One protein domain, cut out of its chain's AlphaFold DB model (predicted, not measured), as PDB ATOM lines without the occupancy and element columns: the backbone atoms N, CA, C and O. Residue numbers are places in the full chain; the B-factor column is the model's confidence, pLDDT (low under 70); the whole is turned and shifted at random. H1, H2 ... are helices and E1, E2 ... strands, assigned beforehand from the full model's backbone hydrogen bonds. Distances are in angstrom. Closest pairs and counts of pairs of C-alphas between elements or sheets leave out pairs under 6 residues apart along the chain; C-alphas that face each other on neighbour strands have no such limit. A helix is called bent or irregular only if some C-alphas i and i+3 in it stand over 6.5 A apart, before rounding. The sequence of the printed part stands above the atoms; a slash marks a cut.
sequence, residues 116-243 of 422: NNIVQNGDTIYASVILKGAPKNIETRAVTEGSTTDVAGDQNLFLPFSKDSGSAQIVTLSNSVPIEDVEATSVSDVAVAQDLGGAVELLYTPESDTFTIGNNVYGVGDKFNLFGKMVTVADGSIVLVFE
ATOM      1  N   ASN A 116     195.896 193.946 115.580       84.19
ATOM      2  CA  ASN A 116     194.960 193.832 114.454       84.19
ATOM      3  C   ASN A 116     193.759 192.900 114.716       84.19
ATOM      4  O   ASN A 116     192.764 192.970 114.002       84.19
ATOM      5  N   ASN A 117     193.834 192.015 115.715       84.88
ATOM      6  CA  ASN A 117     192.734 191.111 116.069       84.88
ATOM      7  C   ASN A 117     191.726 191.752 117.034       84.88
ATOM      8  O   ASN A 117     190.664 191.183 117.279       84.88
ATOM      9  N   ILE A 118     192.082 192.890 117.629       84.06
ATOM     10  CA  ILE A 118     191.393 193.462 118.791       84.06
ATOM     11  C   ILE A 118     190.893 194.862 118.473       84.06
ATOM     12  O   ILE A 118     189.748 195.203 118.764       84.06
ATOM     13  N   VAL A 119     191.785 195.671 117.911       87.69
ATOM     14  CA  VAL A 119     191.579 197.086 117.660       87.69
ATOM     15  C   VAL A 119     191.099 197.250 116.228       87.69
ATOM     16  O   VAL A 119     191.648 196.655 115.301       87.69
ATOM     17  N   GLN A 120     190.060 198.055 116.045       89.88
ATOM     18  CA  GLN A 120     189.558 198.422 114.729       89.88
ATOM     19  C   GLN A 120     190.226 199.707 114.246       89.88
ATOM     20  O   GLN A 120     190.613 200.573 115.033       89.88
ATOM     21  N   ASN A 121     190.342 199.852 112.926       90.88
ATOM     22  CA  ASN A 121     190.861 201.080 112.340       90.88
ATOM     23  C   ASN A 121     190.026 202.292 112.794       90.88
ATOM     24  O   ASN A 121     188.805 202.287 112.647       90.88
ATOM     25  N   GLY A 122     190.686 203.328 113.314       89.19
ATOM     26  CA  GLY A 122     190.050 204.545 113.824       89.19
ATOM     27  C   GLY A 122     189.657 204.526 115.308       89.19
ATOM     28  O   GLY A 122     189.288 205.586 115.831       89.19
ATOM     29  N   ASP A 123     189.776 203.386 116.001       91.31
ATOM     30  CA  ASP A 123     189.564 203.312 117.453       91.31
ATOM     31  C   ASP A 123     190.466 204.316 118.190       91.31
ATOM     32  O   ASP A 123     191.621 204.544 117.815       91.31
ATOM     33  N   THR A 124     189.939 204.934 119.248       92.56
ATOM     34  CA  THR A 124     190.716 205.838 120.106       92.56
ATOM     35  C   THR A 124     191.592 205.019 121.055       92.56
ATOM     36  O   THR A 124     191.095 204.118 121.737       92.56
ATOM     37  N   ILE A 125     192.876 205.364 121.149       90.38
ATOM     38  CA  ILE A 125     193.813 204.776 122.112       90.38
ATOM     39  C   ILE A 125     194.511 205.897 122.882       90.38
ATOM     40  O   ILE A 125     195.123 206.783 122.283       90.38
ATOM     41  N   TYR A 126     194.468 205.837 124.211       90.31
ATOM     42  CA  TYR A 126     195.357 206.623 125.060       90.31
ATOM     43  C   TYR A 126     196.651 205.852 125.285       90.31
ATOM     44  O   TYR A 126     196.644 204.769 125.868       90.31
ATOM     45  N   ALA A 127     197.767 206.409 124.827       86.31
ATOM     46  CA  ALA A 127     199.082 205.789 124.926       86.31
ATOM     47  C   ALA A 127     200.030 206.661 125.751       86.31
ATOM     48  O   ALA A 127     199.961 207.891 125.690       86.31
ATOM     49  N   SER A 128     200.926 206.028 126.509       84.31
ATOM     50  CA  SER A 128     202.045 206.724 127.144       84.31
ATOM     51  C   SER A 128     203.270 206.620 126.247       84.31
ATOM     52  O   SER A 128     203.684 205.521 125.888       84.31
ATOM     53  N   VAL A 129     203.839 207.762 125.875       77.94
ATOM     54  CA  VAL A 129     205.014 207.852 125.003       77.94
ATOM     55  C   VAL A 129     206.088 208.727 125.632       77.94
ATOM     56  O   VAL A 129     205.788 209.651 126.388       77.94
ATOM     57  N   ILE A 130     207.353 208.489 125.291       71.31
ATOM     58  CA  ILE A 130     208.453 209.375 125.689       71.31
ATOM     59  C   ILE A 130     208.679 210.401 124.577       71.31
ATOM     60  O   ILE A 130     209.177 210.078 123.503       71.31
ATOM     61  N   LEU A 131     208.342 211.662 124.846       68.88
ATOM     62  CA  LEU A 131     208.555 212.781 123.931       68.88
ATOM     63  C   LEU A 131     209.580 213.741 124.527       68.88
ATOM     64  O   LEU A 131     209.380 214.279 125.616       68.88
ATOM     65  N   LYS A 132     210.680 213.982 123.801       67.88
ATOM     66  CA  LYS A 132     211.773 214.880 124.233       67.88
ATOM     67  C   LYS A 132     212.328 214.504 125.622       67.88
ATOM     68  O   LYS A 132     212.660 215.373 126.420       67.88
ATOM     69  N   GLY A 133     212.400 213.202 125.914       67.12
ATOM     70  CA  GLY A 133     212.901 212.668 127.187       67.12
ATOM     71  C   GLY A 133     211.905 212.702 128.353       67.12
ATOM     72  O   GLY A 133     212.280 212.326 129.460       67.12
ATOM     73  N   ALA A 134     210.654 213.116 128.129       70.00
ATOM     74  CA  ALA A 134     209.612 213.145 129.154       70.00
ATOM     75  C   ALA A 134     208.420 212.245 128.777       70.00
ATOM     76  O   ALA A 134     207.986 212.278 127.621       70.00
ATOM     77  N   PRO A 135     207.856 211.471 129.724       75.19
ATOM     78  CA  PRO A 135     206.644 210.703 129.477       75.19
ATOM     79  C   PRO A 135     205.451 211.644 129.276       75.19
ATOM     80  O   PRO A 135     205.257 212.600 130.033       75.19
ATOM     81  N   LYS A 136     204.644 211.368 128.256       81.75
ATOM     82  CA  LYS A 136     203.395 212.064 127.957       81.75
ATOM     83  C   LYS A 136     202.317 211.051 127.616       81.75
ATOM     84  O   LYS A 136     202.550 210.140 126.831       81.75
ATOM     85  N   ASN A 137     201.125 211.269 128.158       85.81
ATOM     86  CA  ASN A 137     199.938 210.539 127.741       85.81
ATOM     87  C   ASN A 137     199.282 211.313 126.603       85.81
ATOM     88  O   ASN A 137     199.023 212.510 126.743       85.81
ATOM     89  N   ILE A 138     199.053 210.642 125.482       85.81
ATOM     90  CA  ILE A 138     198.486 211.248 124.281       85.81
ATOM     91  C   ILE A 138     197.307 210.426 123.780       85.81
ATOM     92  O   ILE A 138     197.314 209.197 123.840       85.81
ATOM     93  N   GLU A 139     196.289 211.129 123.292       89.88
ATOM     94  CA  GLU A 139     195.219 210.525 122.509       89.88
ATOM     95  C   GLU A 139     195.737 210.249 121.099       89.88
ATOM     96  O   GLU A 139     196.407 211.088 120.487       89.88
ATOM     97  N   THR A 140     195.427 209.063 120.595       90.00
ATOM     98  CA  THR A 140     195.836 208.585 119.280       90.00
ATOM     99  C   THR A 140     194.678 207.861 118.611       90.00
ATOM    100  O   THR A 140     193.747 207.403 119.281       90.00
ATOM    101  N   ARG A 141     194.742 207.726 117.287       91.50
ATOM    102  CA  ARG A 141     193.836 206.855 116.540       91.50
ATOM    103  C   ARG A 141     194.558 205.656 115.977       91.50
ATOM    104  O   ARG A 141     195.620 205.789 115.372       91.50
ATOM    105  N   ALA A 142     193.959 204.497 116.190       91.06
ATOM    106  CA  ALA A 142     194.468 203.227 115.730       91.06
ATOM    107  C   ALA A 142     194.519 203.168 114.205       91.06
ATOM    108  O   ALA A 142     193.545 203.502 113.529       91.06
ATOM    109  N   VAL A 143     195.643 202.686 113.688       90.56
ATOM    110  CA  VAL A 143     195.802 202.290 112.292       90.56
ATOM    111  C   VAL A 143     196.021 200.790 112.266       90.56
ATOM    112  O   VAL A 143     196.897 200.282 112.959       90.56
ATOM    113  N   THR A 144     195.230 200.067 111.482       88.94
ATOM    114  CA  THR A 144     195.382 198.609 111.350       88.94
ATOM    115  C   THR A 144     196.169 198.243 110.100       88.94
ATOM    116  O   THR A 144     196.172 198.969 109.102       88.94
ATOM    117  N   GLU A 145     196.831 197.095 110.135       87.00
ATOM    118  CA  GLU A 145     197.606 196.602 108.999       87.00
ATOM    119  C   GLU A 145     196.717 196.388 107.766       87.00
ATOM    120  O   GLU A 145     195.611 195.855 107.858       87.00
ATOM    121  N   GLY A 146     197.190 196.845 106.605       83.62
ATOM    122  CA  GLY A 146     196.457 196.764 105.339       83.62
ATOM    123  C   GLY A 146     195.266 197.720 105.209       83.62
ATOM    124  O   GLY A 146     194.577 197.680 104.190       83.62
ATOM    125  N   SER A 147     195.008 198.577 106.203       83.62
ATOM    126  CA  SER A 147     193.993 199.629 106.091       83.62
ATOM    127  C   SER A 147     194.543 200.917 105.476       83.62
ATOM    128  O   SER A 147     195.732 201.226 105.598       83.62
ATOM    129  N   THR A 148     193.641 201.672 104.846       85.25
ATOM    130  CA  THR A 148     193.858 203.079 104.500       85.25
ATOM    131  C   THR A 148     193.213 203.957 105.565       85.25
ATOM    132  O   THR A 148     192.019 203.800 105.838       85.25
ATOM    133  N   THR A 149     193.978 204.881 106.140       86.81
ATOM    134  CA  THR A 149     193.497 205.798 107.179       86.81
ATOM    135  C   THR A 149     193.668 207.243 106.754       86.81
ATOM    136  O   THR A 149     194.782 207.706 106.509       86.81
ATOM    137  N   ASP A 150     192.547 207.958 106.727       84.31
ATOM    138  CA  ASP A 150     192.521 209.399 106.524       84.31
ATOM    139  C   ASP A 150     193.049 210.112 107.772       84.31
ATOM    140  O   ASP A 150     192.505 209.993 108.873       84.31
ATOM    141  N   VAL A 151     194.128 210.865 107.595       80.56
ATOM    142  CA  VAL A 151     194.751 211.675 108.636       80.56
ATOM    143  C   VAL A 151     194.144 213.068 108.580       80.56
ATOM    144  O   VAL A 151     194.340 213.802 107.610       80.56
ATOM    145  N   ALA A 152     193.396 213.419 109.625       72.62
ATOM    146  CA  ALA A 152     192.739 214.711 109.759       72.62
ATOM    147  C   ALA A 152     193.463 215.599 110.775       72.62
ATOM    148  O   ALA A 152     193.647 215.220 111.930       72.62
ATOM    149  N   GLY A 153     193.821 216.819 110.369       70.56
ATOM    150  CA  GLY A 153     194.358 217.824 111.290       70.56
ATOM    151  C   GLY A 153     195.661 217.384 111.969       70.56
ATOM    152  O   GLY A 153     196.608 217.005 111.285       70.56
ATOM    153  N   ASP A 154     195.729 217.516 113.295       72.62
ATOM    154  CA  ASP A 154     196.894 217.183 114.142       72.62
ATOM    155  C   ASP A 154     196.713 215.845 114.875       72.62
ATOM    156  O   ASP A 154     197.183 215.643 115.995       72.62
ATOM    157  N   GLN A 155     195.948 214.932 114.281       82.81
ATOM    158  CA  GLN A 155     195.611 213.668 114.916       82.81
ATOM    159  C   GLN A 155     196.831 212.746 114.998       82.81
ATOM    160  O   GLN A 155     197.371 212.320 113.980       82.81
ATOM    161  N   ASN A 156     197.218 212.365 116.218       88.06
ATOM    162  CA  ASN A 156     198.264 211.367 116.424       88.06
ATOM    163  C   ASN A 156     197.769 209.975 116.022       88.06
ATOM    164  O   ASN A 156     196.606 209.627 116.247       88.06
ATOM    165  N   LEU A 157     198.659 209.151 115.479       89.56
ATOM    166  CA  LEU A 157     198.310 207.817 114.984       89.56
ATOM    167  C   LEU A 157     199.047 206.746 115.766       89.56
ATOM    168  O   LEU A 157     200.253 206.858 115.935       89.56
ATOM    169  N   PHE A 158     198.338 205.703 116.183       89.88
ATOM    170  CA  PHE A 158     198.906 204.523 116.824       89.88
ATOM    171  C   PHE A 158     199.019 203.406 115.793       89.88
ATOM    172  O   PHE A 158     198.003 202.897 115.317       89.88
ATOM    173  N   LEU A 159     200.248 203.049 115.421       87.94
ATOM    174  CA  LEU A 159     200.501 202.065 114.372       87.94
ATOM    175  C   LEU A 159     200.613 200.638 114.944       87.94
ATOM    176  O   LEU A 159     201.056 200.464 116.080       87.94
ATOM    177  N   PRO A 160     200.280 199.598 114.155       83.56
ATOM    178  CA  PRO A 160     200.184 198.212 114.616       83.56
ATOM    179  C   PRO A 160     201.551 197.505 114.605       83.56
ATOM    180  O   PRO A 160     201.636 196.284 114.465       83.56
ATOM    181  N   PHE A 161     202.636 198.277 114.640       84.31
ATOM    182  CA  PHE A 161     203.969 197.802 114.312       84.31
ATOM    183  C   PHE A 161     204.603 197.066 115.488       84.31
ATOM    184  O   PHE A 161     204.810 197.640 116.553       84.31
ATOM    185  N   SER A 162     204.912 195.787 115.283       79.81
ATOM    186  CA  SER A 162     205.470 194.894 116.294       79.81
ATOM    187  C   SER A 162     206.741 194.229 115.779       79.81
ATOM    188  O   SER A 162     206.727 193.577 114.731       79.81
ATOM    189  N   LYS A 163     207.827 194.317 116.557       78.88
ATOM    190  CA  LYS A 163     209.077 193.570 116.310       78.88
ATOM    191  C   LYS A 163     208.858 192.061 116.233       78.88
ATOM    192  O   LYS A 163     209.555 191.361 115.505       78.88
ATOM    193  N   ASP A 164     207.858 191.577 116.960       77.69
ATOM    194  CA  ASP A 164     207.561 190.155 117.100       77.69
ATOM    195  C   ASP A 164     206.542 189.654 116.065       77.69
ATOM    196  O   ASP A 164     206.145 188.489 116.106       77.69
ATOM    197  N   SER A 165     206.114 190.509 115.127       74.62
ATOM    198  CA  SER A 165     205.205 190.119 114.038       74.62
ATOM    199  C   SER A 165     205.833 189.096 113.084       74.62
ATOM    200  O   SER A 165     205.120 188.301 112.475       74.62
ATOM    201  N   GLY A 166     207.167 189.078 112.968       74.50
ATOM    202  CA  GLY A 166     207.912 188.131 112.130       74.50
ATOM    203  C   GLY A 166     207.815 188.383 110.620       74.50
ATOM    204  O   GLY A 166     208.426 187.646 109.847       74.50
ATOM    205  N   SER A 167     207.087 189.414 110.183       82.56
ATOM    206  CA  SER A 167     206.975 189.834 108.784       82.56
ATOM    207  C   SER A 167     206.831 191.347 108.678       82.56
ATOM    208  O   SER A 167     206.331 191.988 109.595       82.56
ATOM    209  N   ALA A 168     207.238 191.923 107.547       85.50
ATOM    210  CA  ALA A 168     207.038 193.346 107.310       85.50
ATOM    211  C   ALA A 168     205.546 193.710 107.330       85.50
ATOM    212  O   ALA A 168     204.720 192.958 106.812       85.50
ATOM    213  N   GLN A 169     205.223 194.860 107.917       86.12
ATOM    214  CA  GLN A 169     203.851 195.339 108.089       86.12
ATOM    215  C   GLN A 169     203.652 196.617 107.281       86.12
ATOM    216  O   GLN A 169     204.551 197.458 107.226       86.12
ATOM    217  N   ILE A 170     202.486 196.776 106.655       87.56
ATOM    218  CA  ILE A 170     202.190 197.929 105.794       87.56
ATOM    219  C   ILE A 170     200.903 198.604 106.252       87.56
ATOM    220  O   ILE A 170     199.891 197.942 106.495       87.56
ATOM    221  N   VAL A 171     200.939 199.932 106.330       87.88
ATOM    222  CA  VAL A 171     199.748 200.771 106.495       87.88
ATOM    223  C   VAL A 171     199.741 201.870 105.446       87.88
ATOM    224  O   VAL A 171     200.799 202.360 105.047       87.88
ATOM    225  N   THR A 172     198.551 202.279 105.025       88.00
ATOM    226  CA  THR A 172     198.384 203.343 104.039       88.00
ATOM    227  C   THR A 172     197.734 204.544 104.711       88.00
ATOM    228  O   THR A 172     196.682 204.426 105.330       88.00
ATOM    229  N   LEU A 173     198.350 205.715 104.609       86.44
ATOM    230  CA  LEU A 173     197.819 206.964 105.151       86.44
ATOM    231  C   LEU A 173     197.396 207.876 104.007       86.44
ATOM    232  O   LEU A 173     198.130 208.021 103.037       86.44
ATOM    233  N   SER A 174     196.247 208.522 104.114       82.56
ATOM    234  CA  SER A 174     195.780 209.531 103.158       82.56
ATOM    235  C   SER A 174     195.571 210.860 103.865       82.56
ATOM    236  O   SER A 174     195.249 210.903 105.048       82.56
ATOM    237  N   ASN A 175     195.767 211.965 103.151       74.38
ATOM    238  CA  ASN A 175     195.475 213.281 103.701       74.38
ATOM    239  C   ASN A 175     193.981 213.583 103.547       74.38
ATOM    240  O   ASN A 175     193.475 213.617 102.423       74.38
ATOM    241  N   SER A 176     193.278 213.828 104.655       65.50
ATOM    242  CA  SER A 176     191.841 214.119 104.617       65.50
ATOM    243  C   SER A 176     191.528 215.560 104.184       65.50
ATOM    244  O   SER A 176     190.367 215.885 103.937       65.50
ATOM    245  N   VAL A 177     192.534 216.443 104.143       58.59
ATOM    246  CA  VAL A 177     192.393 217.858 103.775       58.59
ATOM    247  C   VAL A 177     193.285 218.150 102.564       58.59
ATOM    248  O   VAL A 177     194.501 218.006 102.671       58.59
ATOM    249  N   PRO A 178     192.734 218.574 101.411       52.88
ATOM    250  CA  PRO A 178     193.547 219.029 100.287       52.88
ATOM    251  C   PRO A 178     194.465 220.164 100.745       52.88
ATOM    252  O   PRO A 178     193.996 221.128 101.348       52.88
ATOM    253  N   ILE A 179     195.767 220.059 100.482       54.56
ATOM    254  CA  ILE A 179     196.689 221.153 100.788       54.56
ATOM    255  C   ILE A 179     196.451 222.230  99.721       54.56
ATOM    256  O   ILE A 179     196.820 222.043  98.564       54.56
ATOM    257  N   GLU A 180     195.769 223.322 100.085       43.62
ATOM    258  CA  GLU A 180     195.310 224.342  99.122       43.62
ATOM    259  C   GLU A 180     196.441 225.198  98.512       43.62
ATOM    260  O   GLU A 180     196.182 225.898  97.542       43.62
ATOM    261  N   ASP A 181     197.693 225.090  98.977       43.84
ATOM    262  CA  ASP A 181     198.817 225.927  98.514       43.84
ATOM    263  C   ASP A 181     200.171 225.176  98.470       43.84
ATOM    264  O   ASP A 181     201.165 225.611  99.055       43.84
ATOM    265  N   VAL A 182     200.262 224.039  97.766       43.16
ATOM    266  CA  VAL A 182     201.580 223.467  97.410       43.16
ATOM    267  C   VAL A 182     201.915 223.807  95.963       43.16
ATOM    268  O   VAL A 182     201.553 223.085  95.032       43.16
ATOM    269  N   GLU A 183     202.663 224.891  95.748       38.72
ATOM    270  CA  GLU A 183     203.409 225.026  94.498       38.72
ATOM    271  C   GLU A 183     204.471 223.921  94.456       38.72
ATOM    272  O   GLU A 183     205.398 223.907  95.268       38.72
ATOM    273  N   ALA A 184     204.322 222.993  93.505       38.62
ATOM    274  CA  ALA A 184     205.227 221.878  93.241       38.62
ATOM    275  C   ALA A 184     206.663 222.372  92.976       38.62
ATOM    276  O   ALA A 184     207.097 222.540  91.836       38.62
ATOM    277  N   THR A 185     207.419 222.622  94.041       34.47
ATOM    278  CA  THR A 185     208.769 223.180  93.992       34.47
ATOM    279  C   THR A 185     209.760 222.134  94.476       34.47
ATOM    280  O   THR A 185     210.160 222.089  95.631       34.47
ATOM    281  N   SER A 186     210.160 221.274  93.535       40.28
ATOM    282  CA  SER A 186     211.451 220.569  93.495       40.28
ATOM    283  C   SER A 186     212.041 220.142  94.850       40.28
ATOM    284  O   SER A 186     213.092 220.641  95.264       40.28
ATOM    285  N   VAL A 187     211.404 219.175  95.505       34.66
ATOM    286  CA  VAL A 187     212.005 218.368  96.574       34.66
ATOM    287  C   VAL A 187     212.045 216.930  96.061       34.66
ATOM    288  O   VAL A 187     211.096 216.486  95.420       34.66
ATOM    289  N   SER A 188     213.174 216.250  96.266       36.09
ATOM    290  CA  SER A 188     213.477 214.883  95.806       36.09
ATOM    291  C   SER A 188     212.256 213.955  95.766       36.09
ATOM    292  O   SER A 188     211.503 213.943  96.739       36.09
ATOM    293  N   ASP A 189     212.142 213.171  94.686       39.31
ATOM    294  CA  ASP A 189     211.055 212.301  94.171       39.31
ATOM    295  C   ASP A 189     210.060 211.598  95.139       39.31
ATOM    296  O   ASP A 189     209.091 211.006  94.676       39.31
ATOM    297  N   VAL A 190     210.226 211.667  96.462       42.06
ATOM    298  CA  VAL A 190     209.297 211.158  97.491       42.06
ATOM    299  C   VAL A 190     208.297 212.229  97.978       42.06
ATOM    300  O   VAL A 190     207.174 211.892  98.338       42.06
ATOM    301  N   ALA A 191     208.653 213.521  97.939       44.88
ATOM    302  CA  ALA A 191     207.819 214.602  98.493       44.88
ATOM    303  C   ALA A 191     206.578 214.938  97.641       44.88
ATOM    304  O   ALA A 191     205.554 215.378  98.156       44.88
ATOM    305  N   VAL A 192     206.631 214.688  96.330       40.97
ATOM    306  CA  VAL A 192     205.582 215.134  95.396       40.97
ATOM    307  C   VAL A 192     204.278 214.339  95.557       40.97
ATOM    308  O   VAL A 192     203.202 214.899  95.387       40.97
ATOM    309  N   ALA A 193     204.337 213.058  95.940       40.44
ATOM    310  CA  ALA A 193     203.131 212.277  96.241       40.44
ATOM    311  C   ALA A 193     202.569 212.571  97.648       40.44
ATOM    312  O   ALA A 193     201.357 212.503  97.846       40.44
ATOM    313  N   GLN A 194     203.444 212.930  98.596       50.69
ATOM    314  CA  GLN A 194     203.098 213.240  99.990       50.69
ATOM    315  C   GLN A 194     202.419 214.609 100.150       50.69
ATOM    316  O   GLN A 194     201.580 214.758 101.032       50.69
ATOM    317  N   ASP A 195     202.720 215.577  99.281       46.97
ATOM    318  CA  ASP A 195     202.174 216.939  99.366       46.97
ATOM    319  C   ASP A 195     200.968 217.209  98.434       46.97
ATOM    320  O   ASP A 195     200.308 218.236  98.557       46.97
ATOM    321  N   LEU A 196     200.619 216.298  97.515       43.66
ATOM    322  CA  LEU A 196     199.533 216.503  96.531       43.66
ATOM    323  C   LEU A 196     198.236 215.726  96.836       43.66
ATOM    324  O   LEU A 196     197.404 215.531  95.950       43.66
ATOM    325  N   GLY A 197     198.043 215.272  98.078       51.12
ATOM    326  CA  GLY A 197     196.828 214.549  98.490       51.12
ATOM    327  C   GLY A 197     196.789 213.074  98.064       51.12
ATOM    328  O   GLY A 197     195.712 212.482  97.996       51.12
ATOM    329  N   GLY A 198     197.948 212.478  97.762       63.50
ATOM    330  CA  GLY A 198     198.083 211.046  97.501       63.50
ATOM    331  C   GLY A 198     198.151 210.218  98.787       63.50
ATOM    332  O   GLY A 198     198.571 210.700  99.837       63.50
ATOM    333  N   ALA A 199     197.745 208.951  98.694       74.25
ATOM    334  CA  ALA A 199     197.960 207.983  99.761       74.25
ATOM    335  C   ALA A 199     199.454 207.616  99.863       74.25
ATOM    336  O   ALA A 199     200.137 207.459  98.849       74.25
ATOM    337  N   VAL A 200     199.954 207.476 101.086       80.56
ATOM    338  CA  VAL A 200     201.346 207.197 101.436       80.56
ATOM    339  C   VAL A 200     201.409 205.844 102.124       80.56
ATOM    340  O   VAL A 200     200.732 205.625 103.124       80.56
ATOM    341  N   GLU A 201     202.236 204.942 101.608       85.62
ATOM    342  CA  GLU A 201     202.478 203.640 102.230       85.62
ATOM    343  C   GLU A 201     203.645 203.733 103.215       85.62
ATOM    344  O   GLU A 201     204.726 204.230 102.884       85.62
ATOM    345  N   LEU A 202     203.417 203.251 104.435       86.94
ATOM    346  CA  LEU A 202     204.427 203.113 105.475       86.94
ATOM    347  C   LEU A 202     204.718 201.626 105.642       86.94
ATOM    348  O   LEU A 202     203.845 200.862 106.055       86.94
ATOM    349  N   LEU A 203     205.952 201.236 105.338       87.81
ATOM    350  CA  LEU A 203     206.430 199.862 105.460       87.81
ATOM    351  C   LEU A 203     207.290 199.721 106.714       87.81
ATOM    352  O   LEU A 203     208.411 200.219 106.736       87.81
ATOM    353  N   TYR A 204     206.818 199.005 107.726       87.25
ATOM    354  CA  TYR A 204     207.607 198.650 108.901       87.25
ATOM    355  C   TYR A 204     208.362 197.339 108.699       87.25
ATOM    356  O   TYR A 204     207.792 196.341 108.257       87.25
ATOM    357  N   THR A 205     209.647 197.340 109.051       87.31
ATOM    358  CA  THR A 205     210.522 196.164 109.013       87.31
ATOM    359  C   THR A 205     210.892 195.758 110.446       87.31
ATOM    360  O   THR A 205     211.703 196.445 111.073       87.31
ATOM    361  N   PRO A 206     210.340 194.645 110.971       82.94
ATOM    362  CA  PRO A 206     210.563 194.212 112.355       82.94
ATOM    363  C   PRO A 206     212.030 193.933 112.696       82.94
ATOM    364  O   PRO A 206     212.473 194.190 113.811       82.94
ATOM    365  N   GLU A 207     212.794 193.432 111.721       82.94
ATOM    366  CA  GLU A 207     214.199 193.035 111.888       82.94
ATOM    367  C   GLU A 207     215.113 194.219 112.217       82.94
ATOM    368  O   GLU A 207     216.044 194.087 113.012       82.94
ATOM    369  N   SER A 208     214.853 195.375 111.603       81.81
ATOM    370  CA  SER A 208     215.626 196.603 111.798       81.81
ATOM    371  C   SER A 208     214.962 197.587 112.757       81.81
ATOM    372  O   SER A 208     215.604 198.560 113.135       81.81
ATOM    373  N   ASP A 209     213.712 197.341 113.157       79.69
ATOM    374  CA  ASP A 209     212.884 198.272 113.928       79.69
ATOM    375  C   ASP A 209     212.777 199.666 113.296       79.69
ATOM    376  O   ASP A 209     212.895 200.704 113.948       79.69
ATOM    377  N   THR A 210     212.585 199.690 111.984       83.00
ATOM    378  CA  THR A 210     212.477 200.926 111.207       83.00
ATOM    379  C   THR A 210     211.269 200.859 110.301       83.00
ATOM    380  O   THR A 210     210.940 199.785 109.791       83.00
ATOM    381  N   PHE A 211     210.660 202.003 110.007       80.94
ATOM    382  CA  PHE A 211     209.704 202.097 108.910       80.94
ATOM    383  C   PHE A 211     210.281 202.898 107.745       80.94
ATOM    384  O   PHE A 211     211.139 203.764 107.905       80.94
ATOM    385  N   THR A 212     209.818 202.564 106.552       83.44
ATOM    386  CA  THR A 212     210.243 203.149 105.289       83.44
ATOM    387  C   THR A 212     209.072 203.897 104.683       83.44
ATOM    388  O   THR A 212     207.958 203.371 104.638       83.44
ATOM    389  N   ILE A 213     209.333 205.111 104.203       80.38
ATOM    390  CA  ILE A 213     208.379 205.892 103.421       80.38
ATOM    391  C   ILE A 213     209.063 206.319 102.126       80.38
ATOM    392  O   ILE A 213     210.066 207.039 102.141       80.38
ATOM    393  N   GLY A 214     208.540 205.848 100.991       75.94
ATOM    394  CA  GLY A 214     209.235 205.962  99.710       75.94
ATOM    395  C   GLY A 214     210.602 205.271  99.771       75.94
ATOM    396  O   GLY A 214     210.672 204.063  99.963       75.94
ATOM    397  N   ASN A 215     211.683 206.047  99.643       72.56
ATOM    398  CA  ASN A 215     213.066 205.546  99.692       72.56
ATOM    399  C   ASN A 215     213.808 205.901 100.995       72.56
ATOM    400  O   ASN A 215     215.008 205.644 101.100       72.56
ATOM    401  N   ASN A 216     213.128 206.522 101.962       77.62
ATOM    402  CA  ASN A 216     213.736 206.962 103.216       77.62
ATOM    403  C   ASN A 216     213.364 206.015 104.354       77.62
ATOM    404  O   ASN A 216     212.220 205.572 104.441       77.62
ATOM    405  N   VAL A 217     214.327 205.752 105.235       82.69
ATOM    406  CA  VAL A 217     214.183 204.877 106.400       82.69
ATOM    407  C   VAL A 217     214.223 205.734 107.661       82.69
ATOM    408  O   VAL A 217     215.079 206.611 107.769       82.69
ATOM    409  N   TYR A 218     213.317 205.460 108.595       82.00
ATOM    410  CA  TYR A 218     213.153 206.195 109.845       82.00
ATOM    411  C   TYR A 218     213.091 205.228 111.031       82.00
ATOM    412  O   TYR A 218     212.450 204.174 110.958       82.00
ATOM    413  N   GLY A 219     213.750 205.599 112.125       78.62
ATOM    414  CA  GLY A 219     213.713 204.911 113.411       78.62
ATOM    415  C   GLY A 219     213.015 205.726 114.501       78.62
ATOM    416  O   GLY A 219     212.540 206.844 114.289       78.62
ATOM    417  N   VAL A 220     212.956 205.157 115.703       76.50
ATOM    418  CA  VAL A 220     212.424 205.832 116.894       76.50
ATOM    419  C   VAL A 220     213.215 207.112 117.191       76.50
ATOM    420  O   VAL A 220     214.442 207.099 117.241       76.50
ATOM    421  N   GLY A 221     212.502 208.217 117.419       70.25
ATOM    422  CA  GLY A 221     213.068 209.544 117.672       70.25
ATOM    423  C   GLY A 221     213.307 210.390 116.419       70.25
ATOM    424  O   GLY A 221     213.493 211.605 116.548       70.25
ATOM    425  N   ASP A 222     213.252 209.794 115.224       74.31
ATOM    426  CA  ASP A 222     213.410 210.533 113.974       74.31
ATOM    427  C   ASP A 222     212.221 211.461 113.704       74.31
ATOM    428  O   ASP A 222     211.095 211.264 114.177       74.31
ATOM    429  N   LYS A 223     212.500 212.501 112.915       77.12
ATOM    430  CA  LYS A 223     211.541 213.522 112.497       77.12
ATOM    431  C   LYS A 223     211.512 213.632 110.986       77.12
ATOM    432  O   LYS A 223     212.564 213.685 110.350       77.12
ATOM    433  N   PHE A 224     210.321 213.727 110.418       73.69
ATOM    434  CA  PHE A 224     210.137 213.855 108.976       73.69
ATOM    435  C   PHE A 224     208.876 214.648 108.650       73.69
ATOM    436  O   PHE A 224     208.066 214.928 109.530       73.69
ATOM    437  N   ASN A 225     208.742 215.062 107.392       72.38
ATOM    438  CA  ASN A 225     207.549 215.754 106.921       72.38
ATOM    439  C   ASN A 225     206.555 214.730 106.357       72.38
ATOM    440  O   ASN A 225     206.947 213.869 105.570       72.38
ATOM    441  N   LEU A 226     205.294 214.820 106.769       74.31
ATOM    442  CA  LEU A 226     204.178 214.051 106.234       74.31
ATOM    443  C   LEU A 226     202.957 214.971 106.155       74.31
ATOM    444  O   LEU A 226     202.569 215.566 107.161       74.31
ATOM    445  N   PHE A 227     202.357 215.089 104.968       73.12
ATOM    446  CA  PHE A 227     201.200 215.960 104.712       73.12
ATOM    447  C   PHE A 227     201.427 217.426 105.132       73.12
ATOM    448  O   PHE A 227     200.563 218.051 105.747       73.12
ATOM    449  N   GLY A 228     202.610 217.971 104.835       64.38
ATOM    450  CA  GLY A 228     202.987 219.340 105.193       64.38
ATOM    451  C   GLY A 228     203.260 219.576 106.684       64.38
ATOM    452  O   GLY A 228     203.431 220.727 107.087       64.38
ATOM    453  N   LYS A 229     203.309 218.523 107.513       68.06
ATOM    454  CA  LYS A 229     203.518 218.613 108.966       68.06
ATOM    455  C   LYS A 229     204.739 217.835 109.420       68.06
ATOM    456  O   LYS A 229     205.076 216.795 108.862       68.06
ATOM    457  N   MET A 230     205.389 218.324 110.475       72.81
ATOM    458  CA  MET A 230     206.466 217.573 111.109       72.81
ATOM    459  C   MET A 230     205.881 216.467 111.986       72.81
ATOM    460  O   MET A 230     205.118 216.718 112.919       72.81
ATOM    461  N   VAL A 231     206.286 215.241 111.692       77.12
ATOM    462  CA  VAL A 231     205.919 214.043 112.431       77.12
ATOM    463  C   VAL A 231     207.142 213.521 113.163       77.12
ATOM    464  O   VAL A 231     208.234 213.457 112.596       77.12
ATOM    465  N   THR A 232     206.962 213.160 114.432       79.44
ATOM    466  CA  THR A 232     207.984 212.479 115.236       79.44
ATOM    467  C   THR A 232     207.566 211.042 115.504       79.44
ATOM    468  O   THR A 232     206.404 210.783 115.818       79.44
ATOM    469  N   VAL A 233     208.531 210.131 115.430       79.38
ATOM    470  CA  VAL A 233     208.375 208.725 115.806       79.38
ATOM    471  C   VAL A 233     208.605 208.589 117.304       79.38
ATOM    472  O   VAL A 233     209.733 208.762 117.768       79.38
ATOM    473  N   ALA A 234     207.559 208.311 118.076       73.62
ATOM    474  CA  ALA A 234     207.706 208.126 119.518       73.62
ATOM    475  C   ALA A 234     208.142 206.692 119.889       73.62
ATOM    476  O   ALA A 234     207.917 205.753 119.131       73.62
ATOM    477  N   ASP A 235     208.803 206.544 121.044       66.06
ATOM    478  CA  ASP A 235     209.267 205.253 121.584       66.06
ATOM    479  C   ASP A 235     208.136 204.484 122.297       66.06
ATOM    480  O   ASP A 235     207.205 205.091 122.832       66.06
ATOM    481  N   GLY A 236     208.248 203.154 122.346       55.75
ATOM    482  CA  GLY A 236     207.308 202.220 122.978       55.75
ATOM    483  C   GLY A 236     206.271 201.655 122.008       55.75
ATOM    484  O   GLY A 236     206.164 200.442 121.877       55.75
ATOM    485  N   SER A 237     205.591 202.534 121.277       57.03
ATOM    486  CA  SER A 237     204.681 202.237 120.162       57.03
ATOM    487  C   SER A 237     205.044 203.193 119.044       57.03
ATOM    488  O   SER A 237     205.361 204.346 119.334       57.03
ATOM    489  N   ILE A 238     204.972 202.770 117.782       62.59
ATOM    490  CA  ILE A 238     205.187 203.705 116.675       62.59
ATOM    491  C   ILE A 238     203.971 204.631 116.619       62.59
ATOM    492  O   ILE A 238     202.987 204.372 115.929       62.59
ATOM    493  N   VAL A 239     204.029 205.688 117.429       64.50
ATOM    494  CA  VAL A 239     203.061 206.766 117.436       64.50
ATOM    495  C   VAL A 239     203.608 207.876 116.569       64.50
ATOM    496  O   VAL A 239     204.675 208.427 116.853       64.50
ATOM    497  N   LEU A 240     202.871 208.200 115.513       73.06
ATOM    498  CA  LEU A 240     203.150 209.376 114.704       73.06
ATOM    499  C   LEU A 240     202.550 210.574 115.418       73.06
ATOM    500  O   LEU A 240     201.329 210.740 115.446       73.06
ATOM    501  N   VAL A 241     203.418 211.370 116.038       64.75
ATOM    502  CA  VAL A 241     203.005 212.583 116.736       64.75
ATOM    503  C   VAL A 241     203.093 213.749 115.772       64.75
ATOM    504  O   VAL A 241     204.193 214.141 115.372       64.75
ATOM    505  N   PHE A 242     201.932 214.286 115.408       70.69
ATOM    506  CA  PHE A 242     201.820 215.502 114.616       70.69
ATOM    507  C   PHE A 242     201.962 216.673 115.587       70.69
ATOM    508  O   PHE A 242     201.004 217.100 116.224       70.69
ATOM    509  N   GLU A 243     203.190 217.155 115.774       58.94
ATOM    510  CA  GLU A 243     203.377 218.424 116.467       58.94
ATOM    511  C   GLU A 243     203.163 219.537 115.436       58.94
ATOM    512  O   GLU A 243     203.896 219.601 114.445       58.94
TER     513      GLU A 243
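What this domain is: This is residues 116 to 243 of the 422 residues of the protein "EsV-1-50" of Ectocarpus siliculosus (UniProt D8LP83). Two twisted walls of strands stand partly face to face: the five-stranded sheet E3 to E7 on one side, and on the other the small sheet E8 E9 E10, which the short stretch 157 to 158 ties to the bent hairpin E1 and E2. The wide loop of residues 176 to 190 and the short helix H1 after it lie at one end. The printed part has 128 residues, in the order E1 E2 E3 E4 H1 E5 E6 E7 E8 E9 E10; under half are in named elements, and the class is mostly strand. The larger sheet, ordered E3 E4 E5 E6 E7, is mixed, and the others are antiparallel. The whole is compact, with a radius of gyration of the C-alphas of 14.2 A and spans of 40 by 30 by 28 A.

Where its parts are: E1, residues 124 to 131, begins at C-alpha 124 (190.716, 205.838, 120.106), is 19.5 A long and bends by 58 degrees at residue 128. E2, residues 134 to 142, is 22.5 A long and bends by 60 degrees at residue 139. E3 is residues 148 to 151, and E4, residues 169 to 175, is 20.3 A long. H1, residues 191 to 195, begins at C-alpha 191 (207.819, 214.602, 98.493). E5, residues 200 to 205, is 16.2 A long. E6 is residues 210 to 213, E7 216 to 218, E8 223 to 226 and E9 229 to 233. E10, residues 239 to 242, ends at C-alpha 242 (201.820, 215.502, 114.616).

How they stand to each other: In the hairpin E1 and E2, N 127 and O 138 are 3.0 A apart. Residues 141 to 142 of E2 pair in parallel with residues 157 to 158, which pair antiparallel with residues 239 to 240 of E10. In the strongly twisted larger sheet, E3 and E4 are parallel, with N 151 and O 174 at 2.8 A. E4 and E5 are antiparallel, with N 173 and O 200 at 2.8 A. E5 E6 E7 and E8 E9 E10 are meanders, each strand the antiparallel neighbour of the one before; N 212 and O 203 are 2.7 A apart, N 218 and O 211 2.8 A, N 231 and O 224 2.8 A, and N 232 and O 241 3.1 A. E7 and E8 meet only through their link. H1, with its O i to N i+4 pair within hydrogen-bond range, only grazes both of these sheets; its closest C-alphas to E8 are those of Gln 194 and Leu 226, 6.4 A.

The domain as a whole: The C-alphas of Ile 118 and Thr 185, the two farthest apart, are 42.4 A apart. The printed part has no cut. The links E3 to E4 and E4 to H1 are long. The mean pLDDT of the printed part is 73.8; 35 residues are under 70, among them 176 to 198.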